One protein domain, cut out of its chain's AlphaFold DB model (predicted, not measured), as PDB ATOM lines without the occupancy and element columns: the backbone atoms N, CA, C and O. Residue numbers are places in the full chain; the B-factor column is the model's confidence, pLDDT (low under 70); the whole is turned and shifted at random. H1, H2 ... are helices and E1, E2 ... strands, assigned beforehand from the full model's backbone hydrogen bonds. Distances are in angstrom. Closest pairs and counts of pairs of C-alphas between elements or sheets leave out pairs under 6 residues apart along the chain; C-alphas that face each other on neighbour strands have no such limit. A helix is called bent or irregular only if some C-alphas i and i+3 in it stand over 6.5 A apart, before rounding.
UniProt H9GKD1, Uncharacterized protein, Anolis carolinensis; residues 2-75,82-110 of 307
ATOM      1  N   ARG A   2     163.134 159.152 225.661       31.31
ATOM      2  CA  ARG A   2     164.536 158.999 225.206       31.31
ATOM      3  C   ARG A   2     165.586 159.185 226.318       31.31
ATOM      4  O   ARG A   2     166.530 158.406 226.370       31.31
ATOM      5  N   GLU A   3     165.382 160.118 227.248       31.48
ATOM      6  CA  GLU A   3     166.286 160.321 228.400       31.48
ATOM      7  C   GLU A   3     166.272 159.151 229.393       31.48
ATOM      8  O   GLU A   3     167.320 158.747 229.890       31.48
ATOM      9  N   SER A   4     165.106 158.537 229.619       33.78
ATOM     10  CA  SER A   4     164.975 157.352 230.480       33.78
ATOM     11  C   SER A   4     165.670 156.126 229.865       33.78
ATOM     12  O   SER A   4     166.407 155.418 230.551       33.78
ATOM     13  N   CYS A   5     165.562 155.934 228.543       30.75
ATOM     14  CA  CYS A   5     166.309 154.894 227.823       30.75
ATOM     15  C   CYS A   5     167.830 155.127 227.815       30.75
ATOM     16  O   CYS A   5     168.590 154.164 227.905       30.75
ATOM     17  N   ALA A   6     168.290 156.379 227.713       41.59
ATOM     18  CA  ALA A   6     169.716 156.704 227.755       41.59
ATOM     19  C   ALA A   6     170.320 156.443 229.144       41.59
ATOM     20  O   ALA A   6     171.407 155.869 229.239       41.59
ATOM     21  N   LYS A   7     169.581 156.781 230.210       46.41
ATOM     22  CA  LYS A   7     169.963 156.494 231.599       46.41
ATOM     23  C   LYS A   7     170.056 154.982 231.837       46.41
ATOM     24  O   LYS A   7     171.125 154.496 232.182       46.41
ATOM     25  N   LEU A   8     169.028 154.222 231.446       42.12
ATOM     26  CA  LEU A   8     169.007 152.752 231.528       42.12
ATOM     27  C   LEU A   8     170.152 152.061 230.757       42.12
ATOM     28  O   LEU A   8     170.691 151.051 231.216       42.12
ATOM     29  N   ASN A   9     170.530 152.569 229.579       44.81
ATOM     30  CA  ASN A   9     171.651 152.015 228.809       44.81
ATOM     31  C   ASN A   9     173.020 152.390 229.394       44.81
ATOM     32  O   ASN A   9     173.946 151.578 229.324       44.81
ATOM     33  N   SER A  10     173.153 153.585 229.974       50.47
ATOM     34  CA  SER A  10     174.362 154.028 230.678       50.47
ATOM     35  C   SER A  10     174.594 153.205 231.950       50.47
ATOM     36  O   SER A  10     175.680 152.655 232.142       50.47
ATOM     37  N   ASP A  11     173.529 153.002 232.731       50.06
ATOM     38  CA  ASP A  11     173.503 152.176 233.939       50.06
ATOM     39  C   ASP A  11     173.961 150.742 233.613       50.06
ATOM     40  O   ASP A  11     174.903 150.213 234.204       50.06
ATOM     41  N   ARG A  12     173.412 150.131 232.550       52.50
ATOM     42  CA  ARG A  12     173.842 148.800 232.074       52.50
ATOM     43  C   ARG A  12     175.302 148.740 231.624       52.50
ATOM     44  O   ARG A  12     175.897 147.665 231.701       52.50
ATOM     45  N   LYS A  13     175.875 149.833 231.111       57.38
ATOM     46  CA  LYS A  13     177.265 149.862 230.631       57.38
ATOM     47  C   LYS A  13     178.243 149.883 231.805       57.38
ATOM     48  O   LYS A  13     179.160 149.069 231.795       57.38
ATOM     49  N   ALA A  14     177.985 150.694 232.835       58.94
ATOM     50  CA  ALA A  14     178.805 150.759 234.050       58.94
ATOM     51  C   ALA A  14     178.904 149.398 234.763       58.94
ATOM     52  O   ALA A  14     179.996 148.964 235.114       58.94
ATOM     53  N   PHE A  15     177.793 148.662 234.887       60.66
ATOM     54  CA  PHE A  15     177.806 147.320 235.489       60.66
ATOM     55  C   PHE A  15     178.478 146.245 234.621       60.66
ATOM     56  O   PHE A  15     178.858 145.201 235.146       60.66
ATOM     57  N   ARG A  16     178.622 146.474 233.307       55.66
ATOM     58  CA  ARG A  16     179.327 145.568 232.381       55.66
ATOM     59  C   ARG A  16     180.824 145.851 232.310       55.66
ATOM     60  O   ARG A  16     181.597 144.932 232.047       55.66
ATOM     61  N   THR A  17     181.230 147.102 232.503       57.28
ATOM     62  CA  THR A  17     182.632 147.517 232.485       57.28
ATOM     63  C   THR A  17     183.265 147.331 233.858       57.28
ATOM     64  O   THR A  17     182.727 147.764 234.870       57.28
ATOM     65  N   LEU A  18     184.437 146.703 233.884       56.16
ATOM     66  CA  LEU A  18     185.235 146.443 235.089       56.16
ATOM     67  C   LEU A  18     186.042 147.662 235.568       56.16
ATOM     68  O   LEU A  18     186.952 147.503 236.370       56.16
ATOM     69  N   SER A  19     185.798 148.839 234.987       57.72
ATOM     70  CA  SER A  19     186.523 150.055 235.334       57.72
ATOM     71  C   SER A  19     185.633 151.285 235.124       57.72
ATOM     72  O   SER A  19     185.131 151.485 234.010       57.72
ATOM     73  N   PRO A  20     185.449 152.131 236.153       58.69
ATOM     74  CA  PRO A  20     184.669 153.364 236.070       58.69
ATOM     75  C   PRO A  20     185.381 154.457 235.252       58.69
ATOM     76  O   PRO A  20     184.728 155.362 234.740       58.69
ATOM     77  N   GLN A  21     186.700 154.325 235.063       54.41
ATOM     78  CA  GLN A  21     187.601 155.277 234.397       54.41
ATOM     79  C   GLN A  21     187.236 155.558 232.925       54.41
ATOM     80  O   GLN A  21     187.506 156.636 232.413       54.41
ATOM     81  N   ASN A  22     186.577 154.613 232.243       53.06
ATOM     82  CA  ASN A  22     186.213 154.737 230.823       53.06
ATOM     83  C   ASN A  22     184.792 155.290 230.591       53.06
ATOM     84  O   ASN A  22     184.272 155.215 229.472       53.06
ATOM     85  N   SER A  23     184.125 155.799 231.633       57.12
ATOM     86  CA  SER A  23     182.775 156.359 231.523       57.12
ATOM     87  C   SER A  23     182.807 157.885 231.380       57.12
ATOM     88  O   SER A  23     183.391 158.550 232.234       57.12
ATOM     89  N   PRO A  24     182.102 158.480 230.394       56.09
ATOM     90  CA  PRO A  24     182.037 159.938 230.223       56.09
ATOM     91  C   PRO A  24     181.339 160.665 231.387       56.09
ATOM     92  O   PRO A  24     181.357 161.890 231.450       56.09
ATOM     93  N   PHE A  25     180.715 159.922 232.304       58.66
ATOM     94  CA  PHE A  25     180.045 160.459 233.487       58.66
ATOM     95  C   PHE A  25     180.872 160.316 234.767       58.66
ATOM     96  O   PHE A  25     180.388 160.707 235.823       58.66
ATOM     97  N   PHE A  26     182.083 159.756 234.707       65.56
ATOM     98  CA  PHE A  26     182.978 159.669 235.855       65.56
ATOM     99  C   PHE A  26     183.979 160.821 235.810       65.56
ATOM    100  O   PHE A  26     184.746 160.945 234.858       65.56
ATOM    101  N   ARG A  27     183.951 161.696 236.819       67.81
ATOM    102  CA  ARG A  27     184.893 162.813 236.932       67.81
ATOM    103  C   ARG A  27     185.962 162.489 237.958       67.81
ATOM    104  O   ARG A  27     185.648 162.305 239.134       67.81
ATOM    105  N   LEU A  28     187.206 162.477 237.496       66.81
ATOM    106  CA  LEU A  28     188.392 162.273 238.316       66.81
ATOM    107  C   LEU A  28     189.164 163.576 238.520       66.81
ATOM    108  O   LEU A  28     188.951 164.561 237.806       66.81
ATOM    109  N   ARG A  29     190.053 163.574 239.511       65.25
ATOM    110  CA  ARG A  29     191.033 164.636 239.754       65.25
ATOM    111  C   ARG A  29     191.884 164.887 238.498       65.25
ATOM    112  O   ARG A  29     192.344 163.950 237.851       65.25
ATOM    113  N   PHE A  30     192.135 166.160 238.187       55.34
ATOM    114  CA  PHE A  30     193.143 166.566 237.200       55.34
ATOM    115  C   PHE A  30     194.530 166.675 237.859       55.34
ATOM    116  O   PHE A  30     194.639 167.053 239.028       55.34
ATOM    117  N   GLN A  31     195.603 166.352 237.121       45.47
ATOM    118  CA  GLN A  31     196.979 166.486 237.625       45.47
ATOM    119  C   GLN A  31     197.259 167.941 238.042       45.47
ATOM    120  O   GLN A  31     197.161 168.844 237.216       45.47
ATOM    121  N   GLY A  32     197.598 168.147 239.321       55.72
ATOM    122  CA  GLY A  32     197.942 169.455 239.906       55.72
ATOM    123  C   GLY A  32     196.931 170.045 240.901       55.72
ATOM    124  O   GLY A  32     197.233 171.056 241.520       55.72
ATOM    125  N   ASP A  33     195.761 169.432 241.090       51.78
ATOM    126  CA  ASP A  33     194.676 169.989 241.920       51.78
ATOM    127  C   ASP A  33     194.503 169.201 243.224       51.78
ATOM    128  O   ASP A  33     194.286 168.007 243.128       51.78
ATOM    129  N   ASP A  34     194.566 169.802 244.416       60.28
ATOM    130  CA  ASP A  34     194.663 169.117 245.727       60.28
ATOM    131  C   ASP A  34     193.389 168.390 246.231       60.28
ATOM    132  O   ASP A  34     193.255 168.051 247.404       60.28
ATOM    133  N   GLY A  35     192.432 168.127 245.337       57.56
ATOM    134  CA  GLY A  35     191.156 167.477 245.654       57.56
ATOM    135  C   GLY A  35     191.157 165.935 245.620       57.56
ATOM    136  O   GLY A  35     192.129 165.311 245.179       57.56
ATOM    137  N   PRO A  36     190.043 165.298 246.039       63.12
ATOM    138  CA  PRO A  36     189.880 163.841 246.033       63.12
ATOM    139  C   PRO A  36     189.903 163.254 244.613       63.12
ATOM    140  O   PRO A  36     189.492 163.913 243.653       63.12
ATOM    141  N   ASP A  37     190.360 161.998 244.498       70.75
ATOM    142  CA  ASP A  37     190.540 161.290 243.216       70.75
ATOM    143  C   ASP A  37     189.216 161.199 242.439       70.75
ATOM    144  O   ASP A  37     189.193 161.434 241.237       70.75
ATOM    145  N   VAL A  38     188.087 160.988 243.131       79.00
ATOM    146  CA  VAL A  38     186.731 160.979 242.552       79.00
ATOM    147  C   VAL A  38     185.982 162.265 242.897       79.00
ATOM    148  O   VAL A  38     185.772 162.573 244.067       79.00
ATOM    149  N   ARG A  39     185.502 162.985 241.874       80.00
ATOM    150  CA  ARG A  39     184.721 164.232 242.017       80.00
ATOM    151  C   ARG A  39     183.227 164.060 241.783       80.00
ATOM    152  O   ARG A  39     182.438 164.905 242.191       80.00
ATOM    153  N   GLY A  40     182.826 163.000 241.088       80.69
ATOM    154  CA  GLY A  40     181.416 162.675 240.916       80.69
ATOM    155  C   GLY A  40     181.145 161.689 239.792       80.69
ATOM    156  O   GLY A  40     181.983 161.447 238.923       80.69
ATOM    157  N   GLY A  41     179.935 161.144 239.808       84.12
ATOM    158  CA  GLY A  41     179.401 160.285 238.762       84.12
ATOM    159  C   GLY A  41     177.985 159.835 239.081       84.12
ATOM    160  O   GLY A  41     177.414 160.236 240.094       84.12
ATOM    161  N   SER A  42     177.393 159.019 238.206       87.31
ATOM    162  CA  SER A  42     176.111 158.387 238.529       87.31
ATOM    163  C   SER A  42     176.282 157.416 239.699       87.31
ATOM    164  O   SER A  42     177.360 156.843 239.876       87.31
ATOM    165  N   GLY A  43     175.214 157.188 240.471       86.50
ATOM    166  CA  GLY A  43     175.247 156.270 241.618       86.50
ATOM    167  C   GLY A  43     175.787 154.879 241.268       86.50
ATOM    168  O   GLY A  43     176.487 154.272 242.069       86.50
ATOM    169  N   ASP A  44     175.559 154.421 240.037       87.62
ATOM    170  CA  ASP A  44     176.067 153.141 239.541       87.62
ATOM    171  C   ASP A  44     177.580 153.132 239.376       87.62
ATOM    172  O   ASP A  44     178.236 152.171 239.764       87.62
ATOM    173  N   ILE A  45     178.150 154.210 238.842       86.69
ATOM    174  CA  ILE A  45     179.599 154.333 238.680       86.69
ATOM    175  C   ILE A  45     180.276 154.433 240.051       86.69
ATOM    176  O   ILE A  45     181.306 153.797 240.267       86.69
ATOM    177  N   LEU A  46     179.678 155.183 240.983       89.81
ATOM    178  CA  LEU A  46     180.171 155.294 242.358       89.81
ATOM    179  C   LEU A  46     180.146 153.932 243.067       89.81
ATOM    180  O   LEU A  46     181.132 153.535 243.679       89.81
ATOM    181  N   LEU A  47     179.063 153.166 242.901       91.25
ATOM    182  CA  LEU A  47     178.954 151.796 243.404       91.25
ATOM    183  C   LEU A  47     180.027 150.890 242.796       91.25
ATOM    184  O   LEU A  47     180.706 150.169 243.524       91.25
ATOM    185  N   VAL A  48     180.208 150.922 241.471       89.19
ATOM    186  CA  VAL A  48     181.256 150.143 240.796       89.19
ATOM    187  C   VAL A  48     182.620 150.447 241.413       89.19
ATOM    188  O   VAL A  48     183.306 149.506 241.815       89.19
ATOM    189  N   HIS A  49     182.947 151.727 241.594       87.19
ATOM    190  CA  HIS A  49     184.197 152.157 242.212       87.19
ATOM    191  C   HIS A  49     184.334 151.691 243.671       87.19
ATOM    192  O   HIS A  49     185.382 151.175 244.050       87.19
ATOM    193  N   ALA A  50     183.262 151.761 244.470       89.19
ATOM    194  CA  ALA A  50     183.255 151.282 245.858       89.19
ATOM    195  C   ALA A  50     183.502 149.766 245.976       89.19
ATOM    196  O   ALA A  50     183.996 149.293 246.997       89.19
ATOM    197  N   THR A  51     183.170 148.994 244.935       88.81
ATOM    198  CA  THR A  51     183.351 147.529 244.903       88.81
ATOM    199  C   THR A  51     184.690 147.071 244.311       88.81
ATOM    200  O   THR A  51     184.995 145.876 244.323       88.81
ATOM    201  N   GLU A  52     185.515 147.989 243.805       81.75
ATOM    202  CA  GLU A  52     186.841 147.703 243.247       81.75
ATOM    203  C   GLU A  52     187.916 147.821 244.342       81.75
ATOM    204  O   GLU A  52     188.713 148.742 244.380       81.75
ATOM    205  N   THR A  53     187.924 146.901 245.304       63.62
ATOM    206  CA  THR A  53     188.767 146.979 246.516       63.62
ATOM    207  C   THR A  53     190.184 146.409 246.316       63.62
ATOM    208  O   THR A  53     190.517 145.373 246.882       63.62
ATOM    209  N   ASP A  54     191.024 147.049 245.491       63.56
ATOM    210  CA  ASP A  54     192.415 146.583 245.250       63.56
ATOM    211  C   ASP A  54     193.508 147.606 245.640       63.56
ATOM    212  O   ASP A  54     194.692 147.283 245.607       63.56
ATOM    213  N   ARG A  55     193.149 148.831 246.069       66.88
ATOM    214  CA  ARG A  55     194.108 149.849 246.570       66.88
ATOM    215  C   ARG A  55     193.669 150.421 247.918       66.88
ATOM    216  O   ARG A  55     192.476 150.511 248.188       66.88
ATOM    217  N   LYS A  56     194.626 150.867 248.744       68.81
ATOM    218  CA  LYS A  56     194.354 151.507 250.050       68.81
ATOM    219  C   LYS A  56     193.406 152.707 249.925       68.81
ATOM    220  O   LYS A  56     192.482 152.838 250.718       68.81
ATOM    221  N   ASP A  57     193.572 153.506 248.877       69.19
ATOM    222  CA  ASP A  57     192.745 154.690 248.604       69.19
ATOM    223  C   ASP A  57     191.271 154.325 248.333       69.19
ATOM    224  O   ASP A  57     190.358 155.080 248.660       69.19
ATOM    225  N   LEU A  58     191.024 153.123 247.796       75.25
ATOM    226  CA  LEU A  58     189.676 152.606 247.533       75.25
ATOM    227  C   LEU A  58     188.973 152.129 248.812       75.25
ATOM    228  O   LEU A  58     187.746 152.101 248.842       75.25
ATOM    229  N   VAL A  59     189.717 151.803 249.876       82.06
ATOM    230  CA  VAL A  59     189.127 151.497 251.192       82.06
ATOM    231  C   VAL A  59     188.516 152.761 251.789       82.06
ATOM    232  O   VAL A  59     187.349 152.743 252.160       82.06
ATOM    233  N   LEU A  60     189.255 153.876 251.787       86.19
ATOM    234  CA  LEU A  60     188.742 155.173 252.248       86.19
ATOM    235  C   LEU A  60     187.532 155.625 251.428       86.19
ATOM    236  O   LEU A  60     186.550 156.113 251.984       86.19
ATOM    237  N   TYR A  61     187.575 155.418 250.109       88.94
ATOM    238  CA  TYR A  61     186.421 155.680 249.257       88.94
ATOM    239  C   TYR A  61     185.215 154.807 249.631       88.94
ATOM    240  O   TYR A  61     184.093 155.306 249.672       88.94
ATOM    241  N   CYS A  62     185.430 153.520 249.916       90.62
ATOM    242  CA  CYS A  62     184.369 152.610 250.339       90.62
ATOM    243  C   CYS A  62     183.726 153.071 251.657       90.62
ATOM    244  O   CYS A  62     182.502 153.135 251.721       90.62
ATOM    245  N   GLU A  63     184.519 153.479 252.656       91.31
ATOM    246  CA  GLU A  63     183.991 154.043 253.911       91.31
ATOM    247  C   GLU A  63     183.167 155.308 253.662       91.31
ATOM    248  O   GLU A  63     182.042 155.431 254.147       91.31
ATOM    249  N   ALA A  64     183.685 156.236 252.852       91.62
ATOM    250  CA  ALA A  64     182.972 157.462 252.507       91.62
ATOM    251  C   ALA A  64     181.661 157.162 251.763       91.62
ATOM    252  O   ALA A  64     180.625 157.760 252.058       91.62
ATOM    253  N   PHE A  65     181.680 156.207 250.827       93.44
ATOM    254  CA  PHE A  65     180.497 155.757 250.102       93.44
ATOM    255  C   PHE A  65     179.460 155.145 251.051       93.44
ATOM    256  O   PHE A  65     178.307 155.568 251.028       93.44
ATOM    257  N   LEU A  66     179.854 154.197 251.907       93.94
ATOM    258  CA  LEU A  66     178.960 153.540 252.869       93.94
ATOM    259  C   LEU A  66     178.362 154.531 253.875       93.94
ATOM    260  O   LEU A  66     177.169 154.476 254.169       93.94
ATOM    261  N   THR A  67     179.158 155.512 254.294       93.81
ATOM    262  CA  THR A  67     178.705 156.581 255.187       93.81
ATOM    263  C   THR A  67     177.659 157.472 254.513       93.81
ATOM    264  O   THR A  67     176.671 157.832 255.140       93.81
ATOM    265  N   THR A  68     177.834 157.825 253.232       93.62
ATOM    266  CA  THR A  68     177.094 158.938 252.601       93.62
ATOM    267  C   THR A  68     176.075 158.542 251.532       93.62
ATOM    268  O   THR A  68     175.314 159.405 251.081       93.62
ATOM    269  N   TYR A  69     175.995 157.267 251.126       94.06
ATOM    270  CA  TYR A  69     175.162 156.858 249.984       94.06
ATOM    271  C   TYR A  69     173.686 157.244 250.131       94.06
ATOM    272  O   TYR A  69     173.029 157.554 249.139       94.06
ATOM    273  N   ARG A  70     173.176 157.284 251.369       91.94
ATOM    274  CA  ARG A  70     171.778 157.606 251.705       91.94
ATOM    275  C   ARG A  70     171.321 158.960 251.166       91.94
ATOM    276  O   ARG A  70     170.138 159.162 250.897       91.94
ATOM    277  N   THR A  71     172.263 159.871 250.939       91.38
ATOM    278  CA  THR A  71     171.985 161.178 250.339       91.38
ATOM    279  C   THR A  71     171.463 161.052 248.900       91.38
ATOM    280  O   THR A  71     170.558 161.800 248.517       91.38
ATOM    281  N   PHE A  72     171.933 160.059 248.130       90.81
ATOM    282  CA  PHE A  72     171.650 159.917 246.694       90.81
ATOM    283  C   PHE A  72     171.039 158.571 246.256       90.81
ATOM    284  O   PHE A  72     170.545 158.480 245.131       90.81
ATOM    285  N   ILE A  73     171.048 157.527 247.091       92.81
ATOM    286  CA  ILE A  73     170.417 156.227 246.811       92.81
ATOM    287  C   ILE A  73     169.849 155.610 248.095       92.81
ATOM    288  O   ILE A  73     170.464 155.691 249.153       92.81
ATOM    289  N   SER A  74     168.665 154.991 248.023       92.25
ATOM    290  CA  SER A  74     168.091 154.298 249.182       92.25
ATOM    291  C   SER A  74     168.826 152.977 249.460       92.25
ATOM    292  O   SER A  74     169.346 152.359 248.524       92.25
ATOM    293  N   PRO A  75     168.847 152.489 250.716       93.69
ATOM    294  CA  PRO A  75     169.473 151.207 251.036       93.69
ATOM    295  C   PRO A  75     168.885 150.041 250.237       93.69
ATOM    296  O   PRO A  75     169.626 149.196 249.745       93.69
ATOM    297  N   LEU A  82     173.713 146.064 244.093       95.31
ATOM    298  CA  LEU A  82     174.822 145.221 244.551       95.31
ATOM    299  C   LEU A  82     174.540 143.739 244.284       95.31
ATOM    300  O   LEU A  82     175.399 143.038 243.748       95.31
ATOM    301  N   GLN A  83     173.322 143.276 244.573       93.81
ATOM    302  CA  GLN A  83     172.892 141.919 244.254       93.81
ATOM    303  C   GLN A  83     173.005 141.644 242.750       93.81
ATOM    304  O   GLN A  83     173.593 140.638 242.352       93.81
ATOM    305  N   TYR A  84     172.478 142.539 241.910       92.50
ATOM    306  CA  TYR A  84     172.555 142.393 240.460       92.50
ATOM    307  C   TYR A  84     174.005 142.252 239.986       92.50
ATOM    308  O   TYR A  84     174.328 141.357 239.204       92.50
ATOM    309  N   ARG A  85     174.903 143.112 240.482       91.69
ATOM    310  CA  ARG A  85     176.329 143.062 240.140       91.69
ATOM    311  C   ARG A  85     176.980 141.759 240.613       91.69
ATOM    312  O   ARG A  85     177.729 141.156 239.845       91.69
ATOM    313  N   TYR A  86     176.666 141.292 241.822       92.50
ATOM    314  CA  TYR A  86     177.146 140.009 242.337       92.50
ATOM    315  C   TYR A  86     176.738 138.845 241.425       92.50
ATOM    316  O   TYR A  86     177.607 138.108 240.957       92.50
ATOM    317  N   GLU A  87     175.448 138.727 241.100       90.44
ATOM    318  CA  GLU A  87     174.905 137.645 240.265       90.44
ATOM    319  C   GLU A  87     175.490 137.645 238.844       90.44
ATOM    320  O   GLU A  87     175.634 136.595 238.219       90.44
ATOM    321  N   LYS A  88     175.880 138.815 238.322       88.75
ATOM    322  CA  LYS A  88     176.534 138.913 237.010       88.75
ATOM    323  C   LYS A  88     177.952 138.358 236.984       88.75
ATOM    324  O   LYS A  88     178.377 137.869 235.937       88.75
ATOM    325  N   PHE A  89     178.678 138.430 238.093       88.44
ATOM    326  CA  PHE A  89     180.098 138.086 238.133       88.44
ATOM    327  C   PHE A  89     180.413 136.813 238.930       88.44
ATOM    328  O   PHE A  89     181.483 136.241 238.731       88.44
ATOM    329  N   CYS A  90     179.511 136.325 239.788       85.94
ATOM    330  CA  CYS A  90     179.763 135.171 240.662       85.94
ATOM    331  C   CYS A  90     180.058 133.866 239.901       85.94
ATOM    332  O   CYS A  90     180.922 133.100 240.326       85.94
ATOM    333  N   HIS A  91     179.414 133.646 238.752       84.38
ATOM    334  CA  HIS A  91     179.612 132.458 237.911       84.38
ATOM    335  C   HIS A  91     180.625 132.664 236.776       84.38
ATOM    336  O   HIS A  91     180.800 131.785 235.934       84.38
ATOM    337  N   CYS A  92     181.298 133.818 236.720       83.81
ATOM    338  CA  CYS A  92     182.325 134.043 235.710       83.81
ATOM    339  C   CYS A  92     183.568 133.179 236.010       83.81
ATOM    340  O   CYS A  92     184.066 133.215 237.136       83.81
ATOM    341  N   PRO A  93     184.124 132.457 235.015       80.06
ATOM    342  CA  PRO A  93     185.346 131.665 235.195       80.06
ATOM    343  C   PRO A  93     186.601 132.536 235.378       80.06
ATOM    344  O   PRO A  93     187.624 132.069 235.869       80.06
ATOM    345  N   ASP A  94     186.518 133.810 234.997       86.69
ATOM    346  CA  ASP A  94     187.574 134.800 235.163       86.69
ATOM    347  C   ASP A  94     187.816 135.121 236.650       86.69
ATOM    348  O   ASP A  94     186.935 135.621 237.358       86.69
ATOM    349  N   THR A  95     189.042 134.858 237.108       84.94
ATOM    350  CA  THR A  95     189.481 135.099 238.491       84.94
ATOM    351  C   THR A  95     189.308 136.552 238.928       84.94
ATOM    352  O   THR A  95     188.950 136.795 240.084       84.94
ATOM    353  N   PHE A  96     189.483 137.513 238.016       83.81
ATOM    354  CA  PHE A  96     189.296 138.928 238.310       83.81
ATOM    355  C   PHE A  96     187.820 139.236 238.583       83.81
ATOM    356  O   PHE A  96     187.475 139.791 239.625       83.81
ATOM    357  N   LYS A  97     186.917 138.785 237.705       85.38
ATOM    358  CA  LYS A  97     185.462 138.938 237.897       85.38
ATOM    359  C   LYS A  97     184.979 138.242 239.168       85.38
ATOM    360  O   LYS A  97     184.142 138.785 239.884       85.38
ATOM    361  N   LYS A  98     185.556 137.084 239.497       85.38
ATOM    362  CA  LYS A  98     185.264 136.373 240.746       85.38
ATOM    363  C   LYS A  98     185.741 137.132 241.994       85.38
ATOM    364  O   LYS A  98     185.117 137.027 243.045       85.38
ATOM    365  N   ARG A  99     186.821 137.915 241.905       86.12
ATOM    366  CA  ARG A  99     187.235 138.835 242.981       86.12
ATOM    367  C   ARG A  99     186.237 139.984 243.125       86.12
ATOM    368  O   ARG A  99     185.770 140.243 244.229       86.12
ATOM    369  N   VAL A 100     185.855 140.613 242.013       87.19
ATOM    370  CA  VAL A 100     184.879 141.716 241.998       87.19
ATOM    371  C   VAL A 100     183.533 141.286 242.586       87.19
ATOM    372  O   VAL A 100     182.944 142.039 243.361       87.19
ATOM    373  N   SER A 101     183.046 140.080 242.278       89.88
ATOM    374  CA  SER A 101     181.797 139.572 242.861       89.88
ATOM    375  C   SER A 101     181.895 139.417 244.380       89.88
ATOM    376  O   SER A 101     181.007 139.883 245.091       89.88
ATOM    377  N   LYS A 102     182.992 138.853 244.898       89.50
ATOM    378  CA  LYS A 102     183.227 138.738 246.346       89.50
ATOM    379  C   LYS A 102     183.285 140.102 247.033       89.50
ATOM    380  O   LYS A 102     182.623 140.281 248.050       89.50
ATOM    381  N   ASN A 103     184.001 141.065 246.457       90.12
ATOM    382  CA  ASN A 103     184.075 142.427 246.990       90.12
ATOM    383  C   ASN A 103     182.700 143.110 246.977       90.12
ATOM    384  O   ASN A 103     182.289 143.703 247.969       90.12
ATOM    385  N   THR A 104     181.945 142.952 245.886       93.56
ATOM    386  CA  THR A 104     180.566 143.452 245.774       93.56
ATOM    387  C   THR A 104     179.678 142.874 246.873       93.56
ATOM    388  O   THR A 104     178.907 143.599 247.497       93.56
ATOM    389  N   PHE A 105     179.804 141.574 247.140       93.50
ATOM    390  CA  PHE A 105     179.042 140.923 248.197       93.50
ATOM    391  C   PHE A 105     179.460 141.400 249.593       93.50
ATOM    392  O   PHE A 105     178.607 141.575 250.457       93.50
ATOM    393  N   PHE A 106     180.749 141.657 249.818       92.88
ATOM    394  CA  PHE A 106     181.228 142.216 251.081       92.88
ATOM    395  C   PHE A 106     180.643 143.609 251.341       92.88
ATOM    396  O   PHE A 106     180.135 143.861 252.430       92.88
ATOM    397  N   VAL A 107     180.624 144.477 250.323       94.44
ATOM    398  CA  VAL A 107     179.950 145.783 250.409       94.44
ATOM    399  C   VAL A 107     178.456 145.604 250.697       94.44
ATOM    400  O   VAL A 107     177.926 146.308 251.546       94.44
ATOM    401  N   LEU A 108     177.780 144.630 250.074       95.94
ATOM    402  CA  LEU A 108     176.374 144.322 250.378       95.94
ATOM    403  C   LEU A 108     176.180 143.945 251.846       95.94
ATOM    404  O   LEU A 108     175.296 144.495 252.493       95.94
ATOM    405  N   VAL A 109     177.001 143.040 252.384       94.94
ATOM    406  CA  VAL A 109     176.932 142.652 253.801       94.94
ATOM    407  C   VAL A 109     177.111 143.869 254.705       94.94
ATOM    408  O   VAL A 109     176.349 144.016 255.653       94.94
ATOM    409  N   ARG A 110     178.055 144.764 254.388       94.44
ATOM    410  CA  ARG A 110     178.265 146.004 255.148       94.44
ATOM    411  C   ARG A 110     177.076 146.952 255.091       94.44
ATOM    412  O   ARG A 110     176.659 147.438 256.130       94.44
TER     413      ARG A 110
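Overview. This is residues 2 to 75 and 82 to 110 of the 307 residues of an uncharacterized protein of Anolis carolinensis (UniProt H9GKD1). Two helical hairpins, H2 with H3 and H4 with H5, sit near each other with few contacts between them, and the short helix H2 lies near the middle. H1 meets H2 by residues 11 to 15 alone and reaches away from both hairpins, while the long loop of residues 17 to 37 swings out to Gly 32 and returns to the short strand E1. The printed part has 103 residues, with five named helices and one named strand in the order H1, E1, H2, H3, H4, H5; the class is mostly helix. The whole is compact, with a radius of gyration of the C-alphas of 13.8 A and spans of 41 by 39 by 26 A.

Along the chain. H3, residues 56 to 71, runs 24.4 A from C-alpha 56 at (194.354, 151.507, 250.050) to C-alpha 71. It has a kink of 35 degrees near residue 65 and is irregular, with C-alphas 67 and 70 7.8 A apart. H5, also 16 residues, spans residues 95 to 110 over 22.9 A and ends with C-alpha 110 at (178.265, 146.004, 255.148). H2 is residues 43 to 50 and H4 is residues 82 to 89. H1, residues 2 to 16, begins with C-alpha 2 at (164.536, 158.999, 225.206) and is 21.2 A long. E1 is residues 38 to 40.

Arrangement. H3 touches H2 with residues 58 to 65 alone, closest at the C-alphas of Cys 62 and Ala 50, 4.8 A apart. This hairpin has a shallow tilt of 31 degrees, opposite ways. H2 also touches H1, closest at the C-alphas of Ile 45 and Ala 14, 5.9 A apart, at a shallow tilt of 12 degrees, the same way. H4 and H5 form the other hairpin and touch at a shallow tilt of 15 degrees, opposite ways; their closest C-alphas, Tyr 86 and Ser 101, are 4.7 A apart. H3 and H5 are close but not clearly touching, with the C-alphas of Leu 66 and Arg 110 7.9 A apart. H1 and H3 are apart, and so are H3 and H4. E1 pairs with no named strand, but residues 27 to 28 pair with it, antiparallel. Every O i to N i+4 pair is within hydrogen-bond range in H1, H2, H4 and H5, and 9 of 12 are in H3.

Size, cuts and confidence. The two C-alphas farthest apart, those of Gly 32 and His 91, are 41.3 A apart. Residues 76 to 81 are not printed, and C-alphas 75 and 82 are 10.3 A apart across this cut, which falls in the link from H3 to H4. The link from H1 to E1 is long, with 21 residues; those from E1 to H2, H2 to H3 and H4 to H5 are tight. The mean pLDDT of the printed part is 75.4, and residues 2 to 36 and 53 to 57 are under 70.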